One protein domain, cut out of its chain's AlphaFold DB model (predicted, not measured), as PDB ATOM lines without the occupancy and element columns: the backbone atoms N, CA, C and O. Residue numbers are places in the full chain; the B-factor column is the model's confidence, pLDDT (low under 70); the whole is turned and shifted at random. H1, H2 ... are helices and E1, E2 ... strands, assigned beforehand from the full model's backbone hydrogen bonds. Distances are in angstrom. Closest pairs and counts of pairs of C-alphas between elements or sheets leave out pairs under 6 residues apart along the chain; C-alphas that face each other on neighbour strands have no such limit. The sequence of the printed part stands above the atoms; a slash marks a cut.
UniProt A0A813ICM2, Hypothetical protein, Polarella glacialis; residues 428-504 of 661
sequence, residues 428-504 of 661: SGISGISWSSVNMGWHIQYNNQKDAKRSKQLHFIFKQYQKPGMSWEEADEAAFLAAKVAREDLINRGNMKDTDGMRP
ATOM      1  N   SER A 428     -30.878   1.854 131.559       92.38
ATOM      2  CA  SER A 428     -32.023   1.989 132.472       92.38
ATOM      3  C   SER A 428     -32.378   0.679 133.185       92.38
ATOM      4  O   SER A 428     -33.060   0.699 134.202       92.38
ATOM      5  N   GLY A 429     -32.016  -0.463 132.588       90.56
ATOM      6  CA  GLY A 429     -32.541  -1.780 132.949       90.56
ATOM      7  C   GLY A 429     -34.018  -2.010 132.582       90.56
ATOM      8  O   GLY A 429     -34.477  -3.144 132.665       90.56
ATOM      9  N   ILE A 430     -34.750  -0.981 132.135       91.06
ATOM     10  CA  ILE A 430     -36.192  -1.027 131.850       91.06
ATOM     11  C   ILE A 430     -36.417  -1.034 130.336       91.06
ATOM     12  O   ILE A 430     -35.925  -0.161 129.613       91.06
ATOM     13  N   SER A 431     -37.181  -2.013 129.843       88.62
ATOM     14  CA  SER A 431     -37.418  -2.186 128.405       88.62
ATOM     15  C   SER A 431     -38.067  -0.948 127.787       88.62
ATOM     16  O   SER A 431     -39.131  -0.496 128.217       88.62
ATOM     17  N   GLY A 432     -37.422  -0.420 126.748       92.00
ATOM     18  CA  GLY A 432     -37.884   0.731 125.979       92.00
ATOM     19  C   GLY A 432     -37.567   2.101 126.582       92.00
ATOM     20  O   GLY A 432     -37.876   3.092 125.932       92.00
ATOM     21  N   ILE A 433     -36.892   2.177 127.737       96.06
ATOM     22  CA  ILE A 433     -36.250   3.412 128.222       96.06
ATOM     23  C   ILE A 433     -34.755   3.307 127.930       96.06
ATOM     24  O   ILE A 433     -34.119   2.336 128.329       96.06
ATOM     25  N   SER A 434     -34.153   4.287 127.264       95.31
ATOM     26  CA  SER A 434     -32.709   4.278 126.994       95.31
ATOM     27  C   SER A 434     -32.085   5.661 127.127       95.31
ATOM     28  O   SER A 434     -32.732   6.678 126.885       95.31
ATOM     29  N   TRP A 435     -30.818   5.716 127.537       96.06
ATOM     30  CA  TRP A 435     -30.092   6.977 127.640       96.06
ATOM     31  C   TRP A 435     -29.635   7.459 126.260       96.06
ATOM     32  O   TRP A 435     -28.979   6.727 125.519       96.06
ATOM     33  N   SER A 436     -29.941   8.711 125.931       94.75
ATOM     34  CA  SER A 436     -29.369   9.422 124.791       94.75
ATOM     35  C   SER A 436     -28.263  10.345 125.285       94.75
ATOM     36  O   SER A 436     -28.529  11.336 125.963       94.75
ATOM     37  N   SER A 437     -27.016  10.051 124.914       88.62
ATOM     38  CA  SER A 437     -25.884  10.939 125.200       88.62
ATOM     39  C   SER A 437     -25.968  12.257 124.431       88.62
ATOM     40  O   SER A 437     -25.516  13.277 124.933       88.62
ATOM     41  N   VAL A 438     -26.579  12.254 123.242       87.12
ATOM     42  CA  VAL A 438     -26.729  13.453 122.401       87.12
ATOM     43  C   VAL A 438     -27.650  14.467 123.070       87.12
ATOM     44  O   VAL A 438     -27.318  15.645 123.160       87.12
ATOM     45  N   ASN A 439     -28.782  13.993 123.588       92.94
ATOM     46  CA  ASN A 439     -29.761  14.847 124.257       92.94
ATOM     47  C   ASN A 439     -29.495  14.964 125.762       92.94
ATOM     48  O   ASN A 439     -30.229  15.673 126.443       92.94
ATOM     49  N   MET A 440     -28.474  14.268 126.278       94.44
ATOM     50  CA  MET A 440     -28.170  14.162 127.706       94.44
ATOM     51  C   MET A 440     -29.429  13.822 128.523       94.44
ATOM     52  O   MET A 440     -29.772  14.503 129.482       94.44
ATOM     53  N   GLY A 441     -30.184  12.814 128.098       96.94
ATOM     54  CA  GLY A 441     -31.475  12.518 128.709       96.94
ATOM     55  C   GLY A 441     -31.965  11.113 128.434       96.94
ATOM     56  O   GLY A 441     -31.470  10.417 127.542       96.94
ATOM     57  N   TRP A 442     -32.979  10.706 129.182       97.81
ATOM     58  CA  TRP A 442     -33.676   9.451 128.948       97.81
ATOM     59  C   TRP A 442     -34.623   9.616 127.766       97.81
ATOM     60  O   TRP A 442     -35.184  10.687 127.548       97.81
ATOM     61  N   HIS A 443     -34.796   8.581 126.957       97.06
ATOM     62  CA  HIS A 443     -35.810   8.594 125.917       97.06
ATOM     63  C   HIS A 443     -36.526   7.260 125.807       97.06
ATOM     64  O   HIS A 443     -35.943   6.200 126.050       97.06
ATOM     65  N   ILE A 444     -37.799   7.349 125.437       97.00
ATOM     66  CA  ILE A 444     -38.693   6.216 125.242       97.00
ATOM     67  C   ILE A 444     -39.008   6.129 123.762       97.00
ATOM     68  O   ILE A 444     -39.521   7.090 123.187       97.00
ATOM     69  N   GLN A 445     -38.716   4.989 123.143       94.38
ATOM     70  CA  GLN A 445     -39.111   4.719 121.764       94.38
ATOM     71  C   GLN A 445     -40.317   3.781 121.763       94.38
ATOM     72  O   GLN A 445     -40.254   2.683 122.311       94.38
ATOM     73  N   TYR A 446     -41.406   4.201 121.123       94.38
ATOM     74  CA  TYR A 446     -42.635   3.416 121.032       94.38
ATOM     75  C   TYR A 446     -43.234   3.508 119.626       94.38
ATOM     76  O   TYR A 446     -43.041   4.490 118.905       94.38
ATOM     77  N   ASN A 447     -43.952   2.466 119.208       90.38
ATOM     78  CA  ASN A 447     -44.632   2.446 117.916       90.38
ATOM     79  C   ASN A 447     -46.080   2.881 118.116       90.38
ATOM     80  O   ASN A 447     -46.803   2.270 118.894       90.38
ATOM     81  N   ASN A 448     -46.515   3.917 117.401       85.69
ATOM     82  CA  ASN A 448     -47.919   4.306 117.431       85.69
ATOM     83  C   ASN A 448     -48.743   3.211 116.737       85.69
ATOM     84  O   ASN A 448     -48.519   2.940 115.560       85.69
ATOM     85  N   GLN A 449     -49.692   2.586 117.437       82.81
ATOM     86  CA  GLN A 449     -50.482   1.485 116.875       82.81
ATOM     87  C   GLN A 449     -51.292   1.926 115.646       82.81
ATOM     88  O   GLN A 449     -51.456   1.154 114.705       82.81
ATOM     89  N   LYS A 450     -51.728   3.195 115.623       85.81
ATOM     90  CA  LYS A 450     -52.430   3.798 114.479       85.81
ATOM     91  C   LYS A 450     -51.514   4.030 113.271       85.81
ATOM     92  O   LYS A 450     -51.960   3.905 112.139       85.81
ATOM     93  N   ASP A 451     -50.228   4.291 113.512       85.06
ATOM     94  CA  ASP A 451     -49.236   4.609 112.482       85.06
ATOM     95  C   ASP A 451     -48.063   3.627 112.561       85.06
ATOM     96  O   ASP A 451     -46.937   4.003 112.898       85.06
ATOM     97  N   ALA A 452     -48.307   2.357 112.223       79.00
ATOM     98  CA  ALA A 452     -47.309   1.283 112.320       79.00
ATOM     99  C   ALA A 452     -45.974   1.571 111.589       79.00
ATOM    100  O   ALA A 452     -44.984   0.875 111.802       79.00
ATOM    101  N   LYS A 453     -45.927   2.599 110.729       83.94
ATOM    102  CA  LYS A 453     -44.741   3.004 109.963       83.94
ATOM    103  C   LYS A 453     -43.807   3.990 110.675       83.94
ATOM    104  O   LYS A 453     -42.695   4.172 110.189       83.94
ATOM    105  N   ARG A 454     -44.204   4.654 111.771       85.31
ATOM    106  CA  ARG A 454     -43.350   5.667 112.430       85.31
ATOM    107  C   ARG A 454     -43.241   5.417 113.933       85.31
ATOM    108  O   ARG A 454     -44.204   5.601 114.673       85.31
ATOM    109  N   SER A 455     -42.042   5.049 114.391       90.00
ATOM    110  CA  SER A 455     -41.730   5.051 115.822       90.00
ATOM    111  C   SER A 455     -41.684   6.492 116.324       90.00
ATOM    112  O   SER A 455     -40.963   7.313 115.753       90.00
ATOM    113  N   LYS A 456     -42.427   6.798 117.386       94.12
ATOM    114  CA  LYS A 456     -42.342   8.073 118.100       94.12
ATOM    115  C   LYS A 456     -41.308   7.955 119.219       94.12
ATOM    116  O   LYS A 456     -41.047   6.862 119.729       94.12
ATOM    117  N   GLN A 457     -40.697   9.083 119.568       95.62
ATOM    118  CA  GLN A 457     -39.724   9.182 120.652       95.62
ATOM    119  C   GLN A 457     -40.183  10.258 121.636       95.62
ATOM    120  O   GLN A 457     -40.512  11.367 121.219       95.62
ATOM    121  N   LEU A 458     -40.217   9.928 122.927       97.06
ATOM    122  CA  LEU A 458     -40.342  10.909 124.007       97.06
ATOM    123  C   LEU A 458     -38.965  11.117 124.616       97.06
ATOM    124  O   LEU A 458     -38.292  10.137 124.927       97.06
ATOM    125  N   HIS A 459     -38.549  12.369 124.786       97.56
ATOM    126  CA  HIS A 459     -37.267  12.719 125.389       97.56
ATOM    127  C   HIS A 459     -37.489  13.404 126.736       97.56
ATOM    128  O   HIS A 459     -38.268  14.343 126.835       97.56
ATOM    129  N   PHE A 460     -36.745  12.952 127.737       97.88
ATOM    130  CA  PHE A 460     -36.709  13.453 129.104       97.88
ATOM    131  C   PHE A 460     -35.300  14.008 129.325       97.88
ATOM    132  O   PHE A 460     -34.391  13.313 129.781       97.88
ATOM    133  N   ILE A 461     -35.087  15.237 128.855       97.38
ATOM    134  CA  ILE A 461     -33.774  15.894 128.855       97.38
ATOM    135  C   ILE A 461     -33.479  16.383 130.269       97.38
ATOM    136  O   ILE A 461     -34.287  17.125 130.818       97.38
ATOM    137  N   PHE A 462     -32.307  16.058 130.832       95.00
ATOM    138  CA  PHE A 462     -31.983  16.401 132.228       95.00
ATOM    139  C   PHE A 462     -32.199  17.893 132.546       95.00
ATOM    140  O   PHE A 462     -32.705  18.239 133.608       95.00
ATOM    141  N   LYS A 463     -31.883  18.787 131.593       95.50
ATOM    142  CA  LYS A 463     -32.032  20.245 131.746       95.50
ATOM    143  C   LYS A 463     -33.470  20.687 132.017       95.50
ATOM    144  O   LYS A 463     -33.659  21.713 132.650       95.50
ATOM    145  N   GLN A 464     -34.468  19.938 131.543       97.62
ATOM    146  CA  GLN A 464     -35.883  20.238 131.802       97.62
ATOM    147  C   GLN A 464     -36.285  19.924 133.248       97.62
ATOM    148  O   GLN A 464     -37.251  20.488 133.750       97.62
ATOM    149  N   TYR A 465     -35.536  19.041 133.912       97.50
ATOM    150  CA  TYR A 465     -35.777  18.609 135.288       97.50
ATOM    151  C   TYR A 465     -34.852  19.299 136.298       97.50
ATOM    152  O   TYR A 465     -35.073  19.192 137.500       97.50
ATOM    153  N   GLN A 466     -33.843  20.041 135.832       97.31
ATOM    154  CA  GLN A 466     -32.919  20.771 136.691       97.31
ATOM    155  C   GLN A 466     -33.560  22.067 137.204       97.31
ATOM    156  O   GLN A 466     -33.748  23.028 136.459       97.31
ATOM    157  N   LYS A 467     -33.874  22.101 138.500       96.94
ATOM    158  CA  LYS A 467     -34.351  23.305 139.197       96.94
ATOM    159  C   LYS A 467     -33.172  24.097 139.789       96.94
ATOM    160  O   LYS A 467     -32.127  23.498 140.056       96.94
ATOM    161  N   PRO A 468     -33.301  25.417 140.026       97.25
ATOM    162  CA  PRO A 468     -32.291  26.176 140.764       97.25
ATOM    163  C   PRO A 468     -32.012  25.521 142.124       97.25
ATOM    164  O   PRO A 468     -32.942  25.246 142.876       97.25
ATOM    165  N   GLY A 469     -30.742  25.230 142.408       96.56
ATOM    166  CA  GLY A 469     -30.319  24.529 143.627       96.56
ATOM    167  C   GLY A 469     -30.357  22.997 143.559       96.56
ATOM    168  O   GLY A 469     -29.877  22.360 144.488       96.56
ATOM    169  N   MET A 470     -30.862  22.398 142.476       96.75
ATOM    170  CA  MET A 470     -30.849  20.945 142.288       96.75
ATOM    171  C   MET A 470     -29.535  20.497 141.644       96.75
ATOM    172  O   MET A 470     -29.065  21.081 140.656       96.75
ATOM    173  N   SER A 471     -28.939  19.444 142.196       96.19
ATOM    174  CA  SER A 471     -27.733  18.846 141.637       96.19
ATOM    175  C   SER A 471     -28.021  18.181 140.287       96.19
ATOM    176  O   SER A 471     -29.156  17.862 139.928       96.19
ATOM    177  N   TRP A 472     -26.966  17.960 139.504       94.12
ATOM    178  CA  TRP A 472     -27.094  17.272 138.219       94.12
ATOM    179  C   TRP A 472     -27.609  15.833 138.371       94.12
ATOM    180  O   TRP A 472     -28.354  15.356 137.520       94.12
ATOM    181  N   GLU A 473     -27.215  15.151 139.447       94.75
ATOM    182  CA  GLU A 473     -27.590  13.759 139.723       94.75
ATOM    183  C   GLU A 473     -29.074  13.656 140.083       94.75
ATOM    184  O   GLU A 473     -29.779  12.831 139.508       94.75
ATOM    185  N   GLU A 474     -29.575  14.567 140.922       96.69
ATOM    186  CA  GLU A 474     -31.005  14.664 141.244       96.69
ATOM    187  C   GLU A 474     -31.850  15.003 140.010       96.69
ATOM    188  O   GLU A 474     -32.929  14.444 139.823       96.69
ATOM    189  N   ALA A 475     -31.361  15.886 139.133       96.69
ATOM    190  CA  ALA A 475     -32.052  16.218 137.889       96.69
ATOM    191  C   ALA A 475     -32.096  15.030 136.905       96.69
ATOM    192  O   ALA A 475     -33.106  14.826 136.229       96.69
ATOM    193  N   ASP A 476     -31.022  14.235 136.821       96.12
ATOM    194  CA  ASP A 476     -30.978  12.999 136.027       96.12
ATOM    195  C   ASP A 476     -31.932  11.934 136.586       96.12
ATOM    196  O   ASP A 476     -32.685  11.316 135.829       96.12
ATOM    197  N   GLU A 477     -31.957  11.759 137.907       95.81
ATOM    198  CA  GLU A 477     -32.877  10.841 138.580       95.81
ATOM    199  C   GLU A 477     -34.340  11.273 138.399       95.81
ATOM    200  O   GLU A 477     -35.189  10.449 138.056       95.81
ATOM    201  N   ALA A 478     -34.638  12.570 138.512       97.62
ATOM    202  CA  ALA A 478     -35.966  13.118 138.244       97.62
ATOM    203  C   ALA A 478     -36.398  12.900 136.784       97.62
ATOM    204  O   ALA A 478     -37.532  12.485 136.526       97.62
ATOM    205  N   ALA A 479     -35.491  13.111 135.824       97.94
ATOM    206  CA  ALA A 479     -35.744  12.817 134.415       97.94
ATOM    207  C   ALA A 479     -35.990  11.316 134.181       97.94
ATOM    208  O   ALA A 479     -36.855  10.942 133.384       97.94
ATOM    209  N   PHE A 480     -35.263  10.448 134.890       97.56
ATOM    210  CA  PHE A 480     -35.454   9.002 134.817       97.56
ATOM    211  C   PHE A 480     -36.809   8.569 135.381       97.56
ATOM    212  O   PHE A 480     -37.511   7.782 134.748       97.56
ATOM    213  N   LEU A 481     -37.209   9.103 136.539       97.19
ATOM    214  CA  LEU A 481     -38.515   8.842 137.147       97.19
ATOM    215  C   LEU A 481     -39.657   9.302 136.236       97.19
ATOM    216  O   LEU A 481     -40.597   8.544 136.010       97.19
ATOM    217  N   ALA A 482     -39.544  10.488 135.634       98.12
ATOM    218  CA  ALA A 482     -40.527  10.967 134.666       98.12
ATOM    219  C   ALA A 482     -40.628  10.051 133.433       98.12
ATOM    220  O   ALA A 482     -41.729   9.783 132.952       98.12
ATOM    221  N   ALA A 483     -39.500   9.508 132.961       97.75
ATOM    222  CA  ALA A 483     -39.502   8.520 131.888       97.75
ATOM    223  C   ALA A 483     -40.190   7.202 132.300       97.75
ATOM    224  O   ALA A 483     -40.866   6.588 131.475       97.75
ATOM    225  N   LYS A 484     -40.068   6.761 133.560       96.94
ATOM    226  CA  LYS A 484     -40.798   5.577 134.054       96.94
ATOM    227  C   LYS A 484     -42.308   5.805 134.052       96.94
ATOM    228  O   LYS A 484     -43.028   5.005 133.465       96.94
ATOM    229  N   VAL A 485     -42.758   6.926 134.614       97.50
ATOM    230  CA  VAL A 485     -44.186   7.286 134.655       97.50
ATOM    231  C   VAL A 485     -44.758   7.390 133.241       97.50
ATOM    232  O   VAL A 485     -45.769   6.771 132.923       97.50
ATOM    233  N   ALA A 486     -44.066   8.084 132.334       97.44
ATOM    234  CA  ALA A 486     -44.524   8.211 130.954       97.44
ATOM    235  C   ALA A 486     -44.555   6.869 130.201       97.44
ATOM    236  O   ALA A 486     -45.368   6.682 129.295       97.44
ATOM    237  N   ARG A 487     -43.674   5.925 130.550       95.94
ATOM    238  CA  ARG A 487     -43.722   4.563 130.012       95.94
ATOM    239  C   ARG A 487     -44.956   3.818 130.508       95.94
ATOM    240  O   ARG A 487     -45.633   3.206 129.686       95.94
ATOM    241  N   GLU A 488     -45.239   3.862 131.806       96.19
ATOM    242  CA  GLU A 488     -46.441   3.252 132.390       96.19
ATOM    243  C   GLU A 488     -47.707   3.824 131.739       96.19
ATOM    244  O   GLU A 488     -48.565   3.068 131.292       96.19
ATOM    245  N   ASP A 489     -47.762   5.140 131.526       96.62
ATOM    246  CA  ASP A 489     -48.847   5.788 130.785       96.62
ATOM    247  C   ASP A 489     -48.975   5.279 129.341       96.62
ATOM    248  O   ASP A 489     -50.085   5.069 128.843       96.62
ATOM    249  N   LEU A 490     -47.858   5.074 128.635       95.56
ATOM    250  CA  LEU A 490     -47.871   4.523 127.276       95.56
ATOM    251  C   LEU A 490     -48.328   3.060 127.242       95.56
ATOM    252  O   LEU A 490     -48.988   2.667 126.274       95.56
ATOM    253  N   ILE A 491     -47.999   2.276 128.271       94.31
ATOM    254  CA  ILE A 491     -48.465   0.895 128.439       94.31
ATOM    255  C   ILE A 491     -49.969   0.878 128.712       94.31
ATOM    256  O   ILE A 491     -50.709   0.204 127.998       94.31
ATOM    257  N   ASN A 492     -50.435   1.695 129.658       95.00
ATOM    258  CA  ASN A 492     -51.847   1.807 130.029       95.00
ATOM    259  C   ASN A 492     -52.724   2.259 128.852       95.00
ATOM    260  O   ASN A 492     -53.858   1.814 128.703       95.00
ATOM    261  N   ARG A 493     -52.188   3.103 127.962       94.38
ATOM    262  CA  ARG A 493     -52.872   3.526 126.726       94.38
ATOM    263  C   ARG A 493     -52.845   2.477 125.608       94.38
ATOM    264  O   ARG A 493     -53.428   2.718 124.556       94.38
ATOM    265  N   GLY A 494     -52.128   1.365 125.779       93.31
ATOM    266  CA  GLY A 494     -51.927   0.347 124.741       93.31
ATOM    267  C   GLY A 494     -50.979   0.770 123.609       93.31
ATOM    268  O   GLY A 494     -50.824   0.047 122.626       93.31
ATOM    269  N   ASN A 495     -50.309   1.919 123.737       93.19
ATOM    270  CA  ASN A 495     -49.352   2.419 122.742       93.19
ATOM    271  C   ASN A 495     -47.991   1.723 122.839       93.19
ATOM    272  O   ASN A 495     -47.192   1.751 121.902       93.19
ATOM    273  N   MET A 496     -47.708   1.127 123.987       92.69
ATOM    274  CA  MET A 496     -46.530   0.324 124.230       92.69
ATOM    275  C   MET A 496     -46.998  -1.005 124.803       92.69
ATOM    276  O   MET A 496     -47.872  -1.047 125.660       92.69
ATOM    277  N   LYS A 497     -46.450  -2.112 124.306       88.38
ATOM    278  CA  LYS A 497     -46.711  -3.400 124.945       88.38
ATOM    279  C   LYS A 497     -46.013  -3.395 126.294       88.38
ATOM    280  O   LYS A 497     -44.863  -2.952 126.362       88.38
ATOM    281  N   ASP A 498     -46.677  -3.923 127.313       86.31
ATOM    282  CA  ASP A 498     -45.994  -4.278 128.544       86.31
ATOM    283  C   ASP A 498     -44.994  -5.397 128.237       86.31
ATOM    284  O   ASP A 498     -45.302  -6.586 128.173       86.31
ATOM    285  N   THR A 499     -43.782  -4.978 127.894       71.19
ATOM    286  CA  THR A 499     -42.659  -5.878 127.658       71.19
ATOM    287  C   THR A 499     -41.868  -6.130 128.933       71.19
ATOM    288  O   THR A 499     -40.790  -6.713 128.831       71.19
ATOM    289  N   ASP A 500     -42.369  -5.741 130.115       56.78
ATOM    290  CA  ASP A 500     -41.828  -6.296 131.362       56.78
ATOM    291  C   ASP A 500     -42.099  -7.813 131.423       56.78
ATOM    292  O   ASP A 500     -41.282  -8.563 131.950       56.78
ATOM    293  N   GLY A 501     -43.091  -8.295 130.657       52.56
ATOM    294  CA  GLY A 501     -43.247  -9.690 130.211       52.56
ATOM    295  C   GLY A 501     -42.262 -10.178 129.128       52.56
ATOM    296  O   GLY A 501     -42.566 -11.139 128.433       52.56
ATOM    297  N   MET A 502     -41.111  -9.510 128.973       51.59
ATOM    298  CA  MET A 502     -39.884  -9.916 128.276       51.59
ATOM    299  C   MET A 502     -40.001 -10.430 126.817       51.59
ATOM    300  O   MET A 502     -40.594 -11.460 126.512       51.59
ATOM    301  N   ARG A 503     -39.171  -9.878 125.910       55.25
ATOM    302  CA  ARG A 503     -38.375 -10.823 125.099       55.25
ATOM    303  C   ARG A 503     -37.594 -11.608 126.146       55.25
ATOM    304  O   ARG A 503     -36.799 -10.937 126.809       55.25
ATOM    305  N   PRO A 504     -37.869 -12.909 126.376       59.09
ATOM    306  CA  PRO A 504     -37.226 -13.664 127.446       59.09
ATOM    307  C   PRO A 504     -35.749 -13.318 127.398       59.09
ATOM    308  O   PRO A 504     -35.163 -13.411 126.308       59.09
TER     309      PRO A 504
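AT A GLANCE: This is residues 428 to 504 of the 661 residues of the protein "Hypothetical protein" of Polarella glacialis (UniProt A0A813ICM2). One long helix, H2, covers one face of a small, strongly twisted three-stranded sheet and runs along its strands, making two layers. The short helix H1 follows E3 directly and sits near the first part of H2. The printed part has 77 residues, in the order E1, E2, E3, H1, H2; the sheet E1 - E2 - E3 is antiparallel, a meander, each strand the antiparallel neighbour of the one before. The class is mixed, helices and strands; the whole is only just compact, close to loose, with a radius of gyration of the C-alphas of 13.4 A, and elongated, spanning 41 by 25 by 21 A.

HOW THE PARTS SIT: Start at E1, residues 433 to 436, which forms a hairpin with E2, residues 441 to 447; look for N 434 and O 443, 2.9 A apart. E2 forms the next hairpin with E3, residues 455 to 461, where N 444 and O 458 are 2.9 A apart. H1, residues 462 to 465, only grazes the sheet. H2, residues 472 to 492, touches H1 with residues 472 to 479 alone; their closest C-alphas, Tyr 465 and Ala 475, are 5.1 A apart. H2 is on the sheet at a height of 8.4 A, over E2, at 3 degrees to it on the local plane; the closest C-alphas of H2 and E2, Trp 442 and Phe 480, are 6.1 A apart. Every O i to N i+4 pair in H2 is within hydrogen-bond range; H1 is too short for such a pair.

IN THESE COORDINATES: Find C-alpha 433 at (-36.250, 3.412, 128.222), where E1 begins its 9.8 A. E2 then runs 19.8 A, E3 18.7 A and H1 5.4 A. From C-alpha 472 at (-27.094, 17.272, 138.219), H2 runs 30.3 A to C-alpha 492 at (-51.847, 1.807, 130.029).

THE WHOLE: The two farthest C-alphas, Ala 452 and Gly 469, are 42.5 A apart. The printed part has no cut, and no link is long. Residues 493 to 504 hold no named element; in them, residues 500 to 504 have pLDDT under 70.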